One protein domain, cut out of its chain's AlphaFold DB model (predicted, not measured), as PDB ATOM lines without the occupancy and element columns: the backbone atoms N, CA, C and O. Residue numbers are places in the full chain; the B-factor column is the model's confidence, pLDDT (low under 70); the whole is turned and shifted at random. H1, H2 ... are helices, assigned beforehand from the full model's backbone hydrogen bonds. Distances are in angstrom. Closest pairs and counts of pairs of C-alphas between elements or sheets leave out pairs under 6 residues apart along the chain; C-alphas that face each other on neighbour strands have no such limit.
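What this domain is: This is residues 282 to 349 of the 485 residues of an uncharacterized protein of Roseburia sp. CAG:303 (UniProt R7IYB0). A long helix, H1, forms a splayed helical hairpin with H2, meeting it along residues 284 to 292 alone, and a short helix, H3, packs crosswise on H2. The 68 printed residues hold three named helices, H1, H2, H3 in chain order, and no named strand: all helix. The whole is compact, with a radius of gyration of the C-alphas of 12.5 A, yet elongated, spanning 37 by 21 by 17 A.

How they stand to each other: H1, residues 284 to 301, touches H2, residues 313 to 329, closest at the C-alphas of Pro 284 and Thr 324, 5.4 A apart. They run opposite ways at a steep tilt of 35.4 degrees, only just past shallow. H3, residues 335 to 342, touches H2, closest at the C-alphas of Leu 323 and Tyr 339, 6.8 A, only just about perpendicular at 72 degrees. H1 and H3 are close but not clearly touching. Every O i to N i+4 pair is within hydrogen-bond range in H1 and H2; H3 has 1 of 4, and 4 of 5 O i to N i+3 pairs.

Where its parts are: H1 measures 26.0 A from C-alpha 284 at (182.684, 248.702, 152.136); H2 measures 24.8 A; H3 measures 10.6 A, ending at C-alpha 342, (193.539, 254.331, 155.922).

The domain as a whole: The printed part has no cut. The link H1 to H2 is long; H2 to H3 is tight. Model pLDDT is under 70 at residues 298 to 311 and 343 to 345.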
ATOM      1  N   ASP A 282     181.318 243.060 155.322       86.69
ATOM      2  CA  ASP A 282     182.615 243.154 154.653       86.69
ATOM      3  C   ASP A 282     182.480 243.824 153.274       86.69
ATOM      4  O   ASP A 282     183.440 243.932 152.508       86.69
ATOM      5  N   GLU A 283     181.270 244.289 152.957       91.88
ATOM      6  CA  GLU A 283     180.998 245.219 151.876       91.88
ATOM      7  C   GLU A 283     181.298 246.661 152.350       91.88
ATOM      8  O   GLU A 283     180.715 247.100 153.348       91.88
ATOM      9  N   PRO A 284     182.196 247.404 151.671       93.12
ATOM     10  CA  PRO A 284     182.684 248.702 152.136       93.12
ATOM     11  C   PRO A 284     181.599 249.733 152.454       93.12
ATOM     12  O   PRO A 284     181.707 250.420 153.470       93.12
ATOM     13  N   GLU A 285     180.560 249.864 151.618       91.62
ATOM     14  CA  GLU A 285     179.539 250.896 151.824       91.62
ATOM     15  C   GLU A 285     178.775 250.654 153.124       91.62
ATOM     16  O   GLU A 285     178.702 251.529 153.989       91.62
ATOM     17  N   LYS A 286     178.250 249.442 153.290       91.06
ATOM     18  CA  LYS A 286     177.490 249.084 154.484       91.06
ATOM     19  C   LYS A 286     178.359 248.989 155.739       91.06
ATOM     20  O   LYS A 286     177.872 249.326 156.817       91.06
ATOM     21  N   PHE A 287     179.621 248.566 155.622       89.50
ATOM     22  CA  PHE A 287     180.565 248.593 156.744       89.50
ATOM     23  C   PHE A 287     180.706 250.022 157.284       89.50
ATOM     24  O   PHE A 287     180.534 250.256 158.479       89.50
ATOM     25  N   VAL A 288     180.936 251.005 156.405       88.31
ATOM     26  CA  VAL A 288     181.054 252.414 156.812       88.31
ATOM     27  C   VAL A 288     179.739 252.952 157.381       88.31
ATOM     28  O   VAL A 288     179.760 253.668 158.383       88.31
ATOM     29  N   GLU A 289     178.588 252.581 156.814       88.94
ATOM     30  CA  GLU A 289     177.278 252.952 157.368       88.94
ATOM     31  C   GLU A 289     177.074 252.420 158.795       88.94
ATOM     32  O   GLU A 289     176.606 253.158 159.664       88.94
ATOM     33  N   GLN A 290     177.462 251.171 159.068       85.81
ATOM     34  CA  GLN A 290     177.408 250.586 160.411       85.81
ATOM     35  C   GLN A 290     178.326 251.312 161.397       85.81
ATOM     36  O   GLN A 290     177.883 251.678 162.489       85.81
ATOM     37  N   GLN A 291     179.573 251.590 161.001       82.31
ATOM     38  CA  GLN A 291     180.518 252.341 161.835       82.31
ATOM     39  C   GLN A 291     179.992 253.746 162.150       82.31
ATOM     40  O   GLN A 291     180.021 254.184 163.301       82.31
ATOM     41  N   LYS A 292     179.408 254.420 161.156       83.94
ATOM     42  CA  LYS A 292     178.770 255.728 161.321       83.94
ATOM     43  C   LYS A 292     177.592 255.692 162.285       83.94
ATOM     44  O   LYS A 292     177.463 256.587 163.121       83.94
ATOM     45  N   MET A 293     176.729 254.682 162.182       82.94
ATOM     46  CA  MET A 293     175.602 254.522 163.104       82.94
ATOM     47  C   MET A 293     176.079 254.337 164.545       82.94
ATOM     48  O   MET A 293     175.521 254.970 165.444       82.94
ATOM     49  N   LEU A 294     177.116 253.524 164.764       76.75
ATOM     50  CA  LEU A 294     177.642 253.275 166.103       76.75
ATOM     51  C   LEU A 294     178.358 254.497 166.679       76.75
ATOM     52  O   LEU A 294     178.061 254.886 167.803       76.75
ATOM     53  N   TYR A 295     179.181 255.180 165.883       75.62
ATOM     54  CA  TYR A 295     179.819 256.438 166.278       75.62
ATOM     55  C   TYR A 295     178.780 257.491 166.709       75.62
ATOM     56  O   TYR A 295     178.878 258.099 167.769       75.62
ATOM     57  N   GLN A 296     177.706 257.665 165.933       77.12
ATOM     58  CA  GLN A 296     176.625 258.596 166.287       77.12
ATOM     59  C   GLN A 296     175.798 258.133 167.493       77.12
ATOM     60  O   GLN A 296     175.109 258.935 168.132       77.12
ATOM     61  N   TYR A 297     175.762 256.831 167.767       74.94
ATOM     62  CA  TYR A 297     175.105 256.293 168.947       74.94
ATOM     63  C   TYR A 297     175.922 256.593 170.206       74.94
ATOM     64  O   TYR A 297     175.374 257.207 171.122       74.94
ATOM     65  N   THR A 298     177.219 256.269 170.217       66.94
ATOM     66  CA  THR A 298     178.127 256.515 171.351       66.94
ATOM     67  C   THR A 298     178.239 258.007 171.685       66.94
ATOM     68  O   THR A 298     178.149 258.382 172.856       66.94
ATOM     69  N   GLU A 299     178.273 258.879 170.666       66.81
ATOM     70  CA  GLU A 299     178.164 260.338 170.832       66.81
ATOM     71  C   GLU A 299     176.886 260.756 171.585       66.81
ATOM     72  O   GLU A 299     176.915 261.627 172.457       66.81
ATOM     73  N   ARG A 300     175.735 260.159 171.239       69.00
ATOM     74  CA  ARG A 300     174.429 260.517 171.822       69.00
ATOM     75  C   ARG A 300     174.286 260.055 173.264       69.00
ATOM     76  O   ARG A 300     173.710 260.793 174.064       69.00
ATOM     77  N   VAL A 301     174.759 258.851 173.586       63.50
ATOM     78  CA  VAL A 301     174.652 258.300 174.947       63.50
ATOM     79  C   VAL A 301     175.681 258.901 175.910       63.50
ATOM     80  O   VAL A 301     175.540 258.755 177.121       63.50
ATOM     81  N   GLY A 302     176.651 259.671 175.399       55.59
ATOM     82  CA  GLY A 302     177.617 260.406 176.216       55.59
ATOM     83  C   GLY A 302     178.571 259.494 176.986       55.59
ATOM     84  O   GLY A 302     179.122 259.924 178.004       55.59
ATOM     85  N   GLU A 303     178.725 258.253 176.521       53.41
ATOM     86  CA  GLU A 303     179.697 257.281 177.031       53.41
ATOM     87  C   GLU A 303     181.129 257.691 176.663       53.41
ATOM     88  O   GLU A 303     182.058 257.365 177.392       53.41
ATOM     89  N   ASP A 304     181.287 258.524 175.629       49.19
ATOM     90  CA  ASP A 304     182.582 258.968 175.122       49.19
ATOM     91  C   ASP A 304     182.632 260.511 175.057       49.19
ATOM     92  O   ASP A 304     182.351 261.153 174.043       49.19
ATOM     93  N   LYS A 305     182.863 261.150 176.216       42.31
ATOM     94  CA  LYS A 305     182.826 262.626 176.373       42.31
ATOM     95  C   LYS A 305     184.043 263.346 175.792       42.31
ATOM     96  O   LYS A 305     184.020 264.576 175.722       42.31
ATOM     97  N   ASP A 306     185.055 262.583 175.390       43.84
ATOM     98  CA  ASP A 306     186.344 263.063 174.895       43.84
ATOM     99  C   ASP A 306     186.547 262.767 173.397       43.84
ATOM    100  O   ASP A 306     187.662 262.916 172.892       43.84
ATOM    101  N   LEU A 307     185.484 262.391 172.667       44.84
ATOM    102  CA  LEU A 307     185.561 262.221 171.218       44.84
ATOM    103  C   LEU A 307     186.089 263.514 170.560       44.84
ATOM    104  O   LEU A 307     185.570 264.604 170.848       44.84
ATOM    105  N   PRO A 308     187.101 263.426 169.671       43.25
ATOM    106  CA  PRO A 308     187.470 264.548 168.815       43.25
ATOM    107  C   PRO A 308     186.243 265.013 168.019       43.25
ATOM    108  O   PRO A 308     185.285 264.258 167.864       43.25
ATOM    109  N   GLU A 309     186.249 266.270 167.556       49.75
ATOM    110  CA  GLU A 309     185.133 266.872 166.811       49.75
ATOM    111  C   GLU A 309     184.451 265.873 165.868       49.75
ATOM    112  O   GLU A 309     185.114 265.231 165.055       49.75
ATOM    113  N   ARG A 310     183.123 265.770 166.005       58.97
ATOM    114  CA  ARG A 310     182.239 264.908 165.216       58.97
ATOM    115  C   ARG A 310     182.729 264.766 163.779       58.97
ATOM    116  O   ARG A 310     182.777 265.770 163.061       58.97
ATOM    117  N   MET A 311     183.001 263.531 163.348       67.75
ATOM    118  CA  MET A 311     183.386 263.270 161.961       67.75
ATOM    119  C   MET A 311     182.366 263.880 160.993       67.75
ATOM    120  O   MET A 311     181.169 263.566 161.038       67.75
ATOM    121  N   ALA A 312     182.844 264.764 160.120       76.81
ATOM    122  CA  ALA A 312     182.034 265.428 159.114       76.81
ATOM    123  C   ALA A 312     181.531 264.421 158.068       76.81
ATOM    124  O   ALA A 312     182.171 263.408 157.797       76.81
ATOM    125  N   GLU A 313     180.402 264.725 157.423       84.56
ATOM    126  CA  GLU A 313     179.825 263.870 156.372       84.56
ATOM    127  C   GLU A 313     180.822 263.580 155.237       84.56
ATOM    128  O   GLU A 313     180.888 262.466 154.733       84.56
ATOM    129  N   GLU A 314     181.649 264.568 154.895       84.06
ATOM    130  CA  GLU A 314     182.724 264.434 153.910       84.06
ATOM    131  C   GLU A 314     183.777 263.399 154.326       84.06
ATOM    132  O   GLU A 314     184.258 262.643 153.489       84.06
ATOM    133  N   GLN A 315     184.109 263.307 155.617       80.31
ATOM    134  CA  GLN A 315     185.077 262.326 156.110       80.31
ATOM    135  C   GLN A 315     184.527 260.898 156.022       80.31
ATOM    136  O   GLN A 315     185.265 259.985 155.660       80.31
ATOM    137  N   TRP A 316     183.230 260.706 156.281       83.75
ATOM    138  CA  TRP A 316     182.566 259.414 156.081       83.75
ATOM    139  C   TRP A 316     182.556 258.990 154.610       83.75
ATOM    140  O   TRP A 316     182.833 257.831 154.307       83.75
ATOM    141  N   GLU A 317     182.276 259.922 153.697       90.31
ATOM    142  CA  GLU A 317     182.302 259.637 152.260       90.31
ATOM    143  C   GLU A 317     183.726 259.326 151.773       90.31
ATOM    144  O   GLU A 317     183.928 258.359 151.041       90.31
ATOM    145  N   ASN A 318     184.731 260.073 152.242       85.50
ATOM    146  CA  ASN A 318     186.135 259.803 151.927       85.50
ATOM    147  C   ASN A 318     186.573 258.423 152.430       85.50
ATOM    148  O   ASN A 318     187.217 257.683 151.687       85.50
ATOM    149  N   LEU A 319     186.176 258.042 153.649       84.69
ATOM    150  CA  LEU A 319     186.442 256.707 154.180       84.69
ATOM    151  C   LEU A 319     185.803 255.619 153.310       84.69
ATOM    152  O   LEU A 319     186.462 254.638 152.973       84.69
ATOM    153  N   LYS A 320     184.539 255.798 152.916       92.44
ATOM    154  CA  LYS A 320     183.823 254.866 152.036       92.44
ATOM    155  C   LYS A 320     184.526 254.697 150.689       92.44
ATOM    156  O   LYS A 320     184.709 253.562 150.244       92.44
ATOM    157  N   ILE A 321     184.933 255.793 150.050       92.50
ATOM    158  CA  ILE A 321     185.661 255.757 148.773       92.50
ATOM    159  C   ILE A 321     186.993 255.022 148.952       92.50
ATOM    160  O   ILE A 321     187.251 254.049 148.242       92.50
ATOM    161  N   ALA A 322     187.795 255.428 149.938       88.88
ATOM    162  CA  ALA A 322     189.112 254.851 150.178       88.88
ATOM    163  C   ALA A 322     189.037 253.350 150.498       88.88
ATOM    164  O   ALA A 322     189.777 252.546 149.929       88.88
ATOM    165  N   LEU A 323     188.087 252.941 151.343       92.06
ATOM    166  CA  LEU A 323     187.884 251.539 151.694       92.06
ATOM    167  C   LEU A 323     187.409 250.712 150.492       92.06
ATOM    168  O   LEU A 323     187.858 249.582 150.311       92.06
ATOM    169  N   THR A 324     186.555 251.281 149.636       95.75
ATOM    170  CA  THR A 324     186.108 250.631 148.392       95.75
ATOM    171  C   THR A 324     187.278 250.364 147.449       95.75
ATOM    172  O   THR A 324     187.377 249.283 146.860       95.75
ATOM    173  N   GLU A 325     188.188 251.327 147.306       95.31
ATOM    174  CA  GLU A 325     189.381 251.173 146.476       95.31
ATOM    175  C   GLU A 325     190.363 250.158 147.067       95.31
ATOM    176  O   GLU A 325     190.794 249.249 146.353       95.31
ATOM    177  N   MET A 326     190.647 250.245 148.370       93.62
ATOM    178  CA  MET A 326     191.500 249.282 149.075       93.62
ATOM    179  C   MET A 326     190.953 247.858 148.959       93.62
ATOM    180  O   MET A 326     191.690 246.955 148.572       93.62
ATOM    181  N   LYS A 327     189.649 247.654 149.184       94.69
ATOM    182  CA  LYS A 327     189.004 246.334 149.095       94.69
ATOM    183  C   LYS A 327     189.050 245.748 147.684       94.69
ATOM    184  O   LYS A 327     189.110 244.534 147.512       94.69
ATOM    185  N   LYS A 328     189.037 246.593 146.651       95.00
ATOM    186  CA  LYS A 328     189.197 246.149 145.260       95.00
ATOM    187  C   LYS A 328     190.622 245.677 144.962       95.00
ATOM    188  O   LYS A 328     190.790 244.784 144.132       95.00
ATOM    189  N   MET A 329     191.629 246.301 145.571       93.06
ATOM    190  CA  MET A 329     193.040 245.958 145.366       93.06
ATOM    191  C   MET A 329     193.483 244.767 146.212       93.06
ATOM    192  O   MET A 329     194.236 243.936 145.713       93.06
ATOM    193  N   TYR A 330     192.961 244.676 147.433       93.06
ATOM    194  CA  TYR A 330     193.305 243.679 148.443       93.06
ATOM    195  C   TYR A 330     192.035 242.935 148.903       93.06
ATOM    196  O   TYR A 330     191.574 243.115 150.032       93.06
ATOM    197  N   PRO A 331     191.384 242.155 148.013       92.56
ATOM    198  CA  PRO A 331     190.087 241.528 148.288       92.56
ATOM    199  C   PRO A 331     190.121 240.490 149.416       92.56
ATOM    200  O   PRO A 331     189.086 240.217 150.024       92.56
ATOM    201  N   GLU A 332     191.287 239.907 149.685       89.88
ATOM    202  CA  GLU A 332     191.536 238.951 150.764       89.88
ATOM    203  C   GLU A 332     191.545 239.579 152.163       89.88
ATOM    204  O   GLU A 332     191.307 238.874 153.141       89.88
ATOM    205  N   TYR A 333     191.754 240.893 152.265       91.38
ATOM    206  CA  TYR A 333     191.719 241.619 153.530       91.38
ATOM    207  C   TYR A 333     190.281 241.989 153.895       91.38
ATOM    208  O   TYR A 333     189.500 242.392 153.032       91.38
ATOM    209  N   SER A 334     189.916 241.899 155.176       89.56
ATOM    210  CA  SER A 334     188.610 242.373 155.653       89.56
ATOM    211  C   SER A 334     188.535 243.905 155.663       89.56
ATOM    212  O   SER A 334     189.549 244.586 155.804       89.56
ATOM    213  N   CYS A 335     187.332 244.471 155.569       88.75
ATOM    214  CA  CYS A 335     187.115 245.912 155.710       88.75
ATOM    215  C   CYS A 335     187.633 246.443 157.055       88.75
ATOM    216  O   CYS A 335     188.205 247.530 157.101       88.75
ATOM    217  N   ARG A 336     187.496 245.659 158.133       85.69
ATOM    218  CA  ARG A 336     188.043 245.986 159.459       85.69
ATOM    219  C   ARG A 336     189.572 246.052 159.452       85.69
ATOM    220  O   ARG A 336     190.125 246.987 160.017       85.69
ATOM    221  N   ASN A 337     190.242 245.111 158.791       86.56
ATOM    222  CA  ASN A 337     191.696 245.142 158.643       86.56
ATOM    223  C   ASN A 337     192.132 246.366 157.814       86.56
ATOM    224  O   ASN A 337     192.908 247.199 158.279       86.56
ATOM    225  N   LEU A 338     191.525 246.545 156.635       88.25
ATOM    226  CA  LEU A 338     191.830 247.651 155.724       88.25
ATOM    227  C   LEU A 338     191.587 249.028 156.338       88.25
ATOM    228  O   LEU A 338     192.333 249.961 156.043       88.25
ATOM    229  N   TYR A 339     190.576 249.156 157.197       82.44
ATOM    230  CA  TYR A 339     190.282 250.388 157.920       82.44
ATOM    231  C   TYR A 339     191.519 250.923 158.652       82.44
ATOM    232  O   TYR A 339     191.838 252.102 158.502       82.44
ATOM    233  N   TYR A 340     192.264 250.072 159.365       74.62
ATOM    234  CA  TYR A 340     193.428 250.504 160.146       74.62
ATOM    235  C   TYR A 340     194.528 251.153 159.297       74.62
ATOM    236  O   TYR A 340     195.215 252.052 159.775       74.62
ATOM    237  N   HIS A 341     194.655 250.764 158.029       77.44
ATOM    238  CA  HIS A 341     195.650 251.324 157.114       77.44
ATOM    239  C   HIS A 341     195.315 252.757 156.666       77.44
ATOM    240  O   HIS A 341     196.222 253.563 156.425       77.44
ATOM    241  N   ILE A 342     194.025 253.092 156.559       71.38
ATOM    242  CA  ILE A 342     193.539 254.331 155.922       71.38
ATOM    243  C   ILE A 342     192.781 255.272 156.869       71.38
ATOM    244  O   ILE A 342     192.487 256.401 156.485       71.38
ATOM    245  N   ALA A 343     192.472 254.847 158.097       61.28
ATOM    246  CA  ALA A 343     191.596 255.558 159.033       61.28
ATOM    247  C   ALA A 343     191.981 257.025 159.296       61.28
ATOM    248  O   ALA A 343     191.100 257.861 159.482       61.28
ATOM    249  N   GLY A 344     193.279 257.352 159.311       60.31
ATOM    250  CA  GLY A 344     193.737 258.698 159.674       60.31
ATOM    251  C   GLY A 344     193.850 259.705 158.524       60.31
ATOM    252  O   GLY A 344     193.822 260.905 158.782       60.31
ATOM    253  N   ASN A 345     194.008 259.260 157.273       64.00
ATOM    254  CA  ASN A 345     194.265 260.155 156.131       64.00
ATOM    255  C   ASN A 345     193.488 259.802 154.852       64.00
ATOM    256  O   ASN A 345     193.503 260.595 153.914       64.00
ATOM    257  N   TYR A 346     192.803 258.656 154.815       74.50
ATOM    258  CA  TYR A 346     192.094 258.126 153.644       74.50
ATOM    259  C   TYR A 346     192.990 257.971 152.405       74.50
ATOM    260  O   TYR A 346     192.495 257.923 151.280       74.50
ATOM    261  N   ASP A 347     194.310 257.910 152.607       77.62
ATOM    262  CA  ASP A 347     195.280 257.955 151.523       77.62
ATOM    263  C   ASP A 347     195.535 256.550 150.977       77.62
ATOM    264  O   ASP A 347     196.339 255.768 151.489       77.62
ATOM    265  N   VAL A 348     194.800 256.229 149.920       85.56
ATOM    266  CA  VAL A 348     194.950 254.975 149.183       85.56
ATOM    267  C   VAL A 348     196.271 254.949 148.414       85.56
ATOM    268  O   VAL A 348     196.848 253.874 148.236       85.56
ATOM    269  N   GLU A 349     196.787 256.103 147.974       87.75
ATOM    270  CA  GLU A 349     197.994 256.167 147.146       87.75
ATOM    271  C   GLU A 349     199.211 255.628 147.903       87.75
ATOM    272  O   GLU A 349     200.068 254.966 147.307       87.75
TER     273      GLU A 349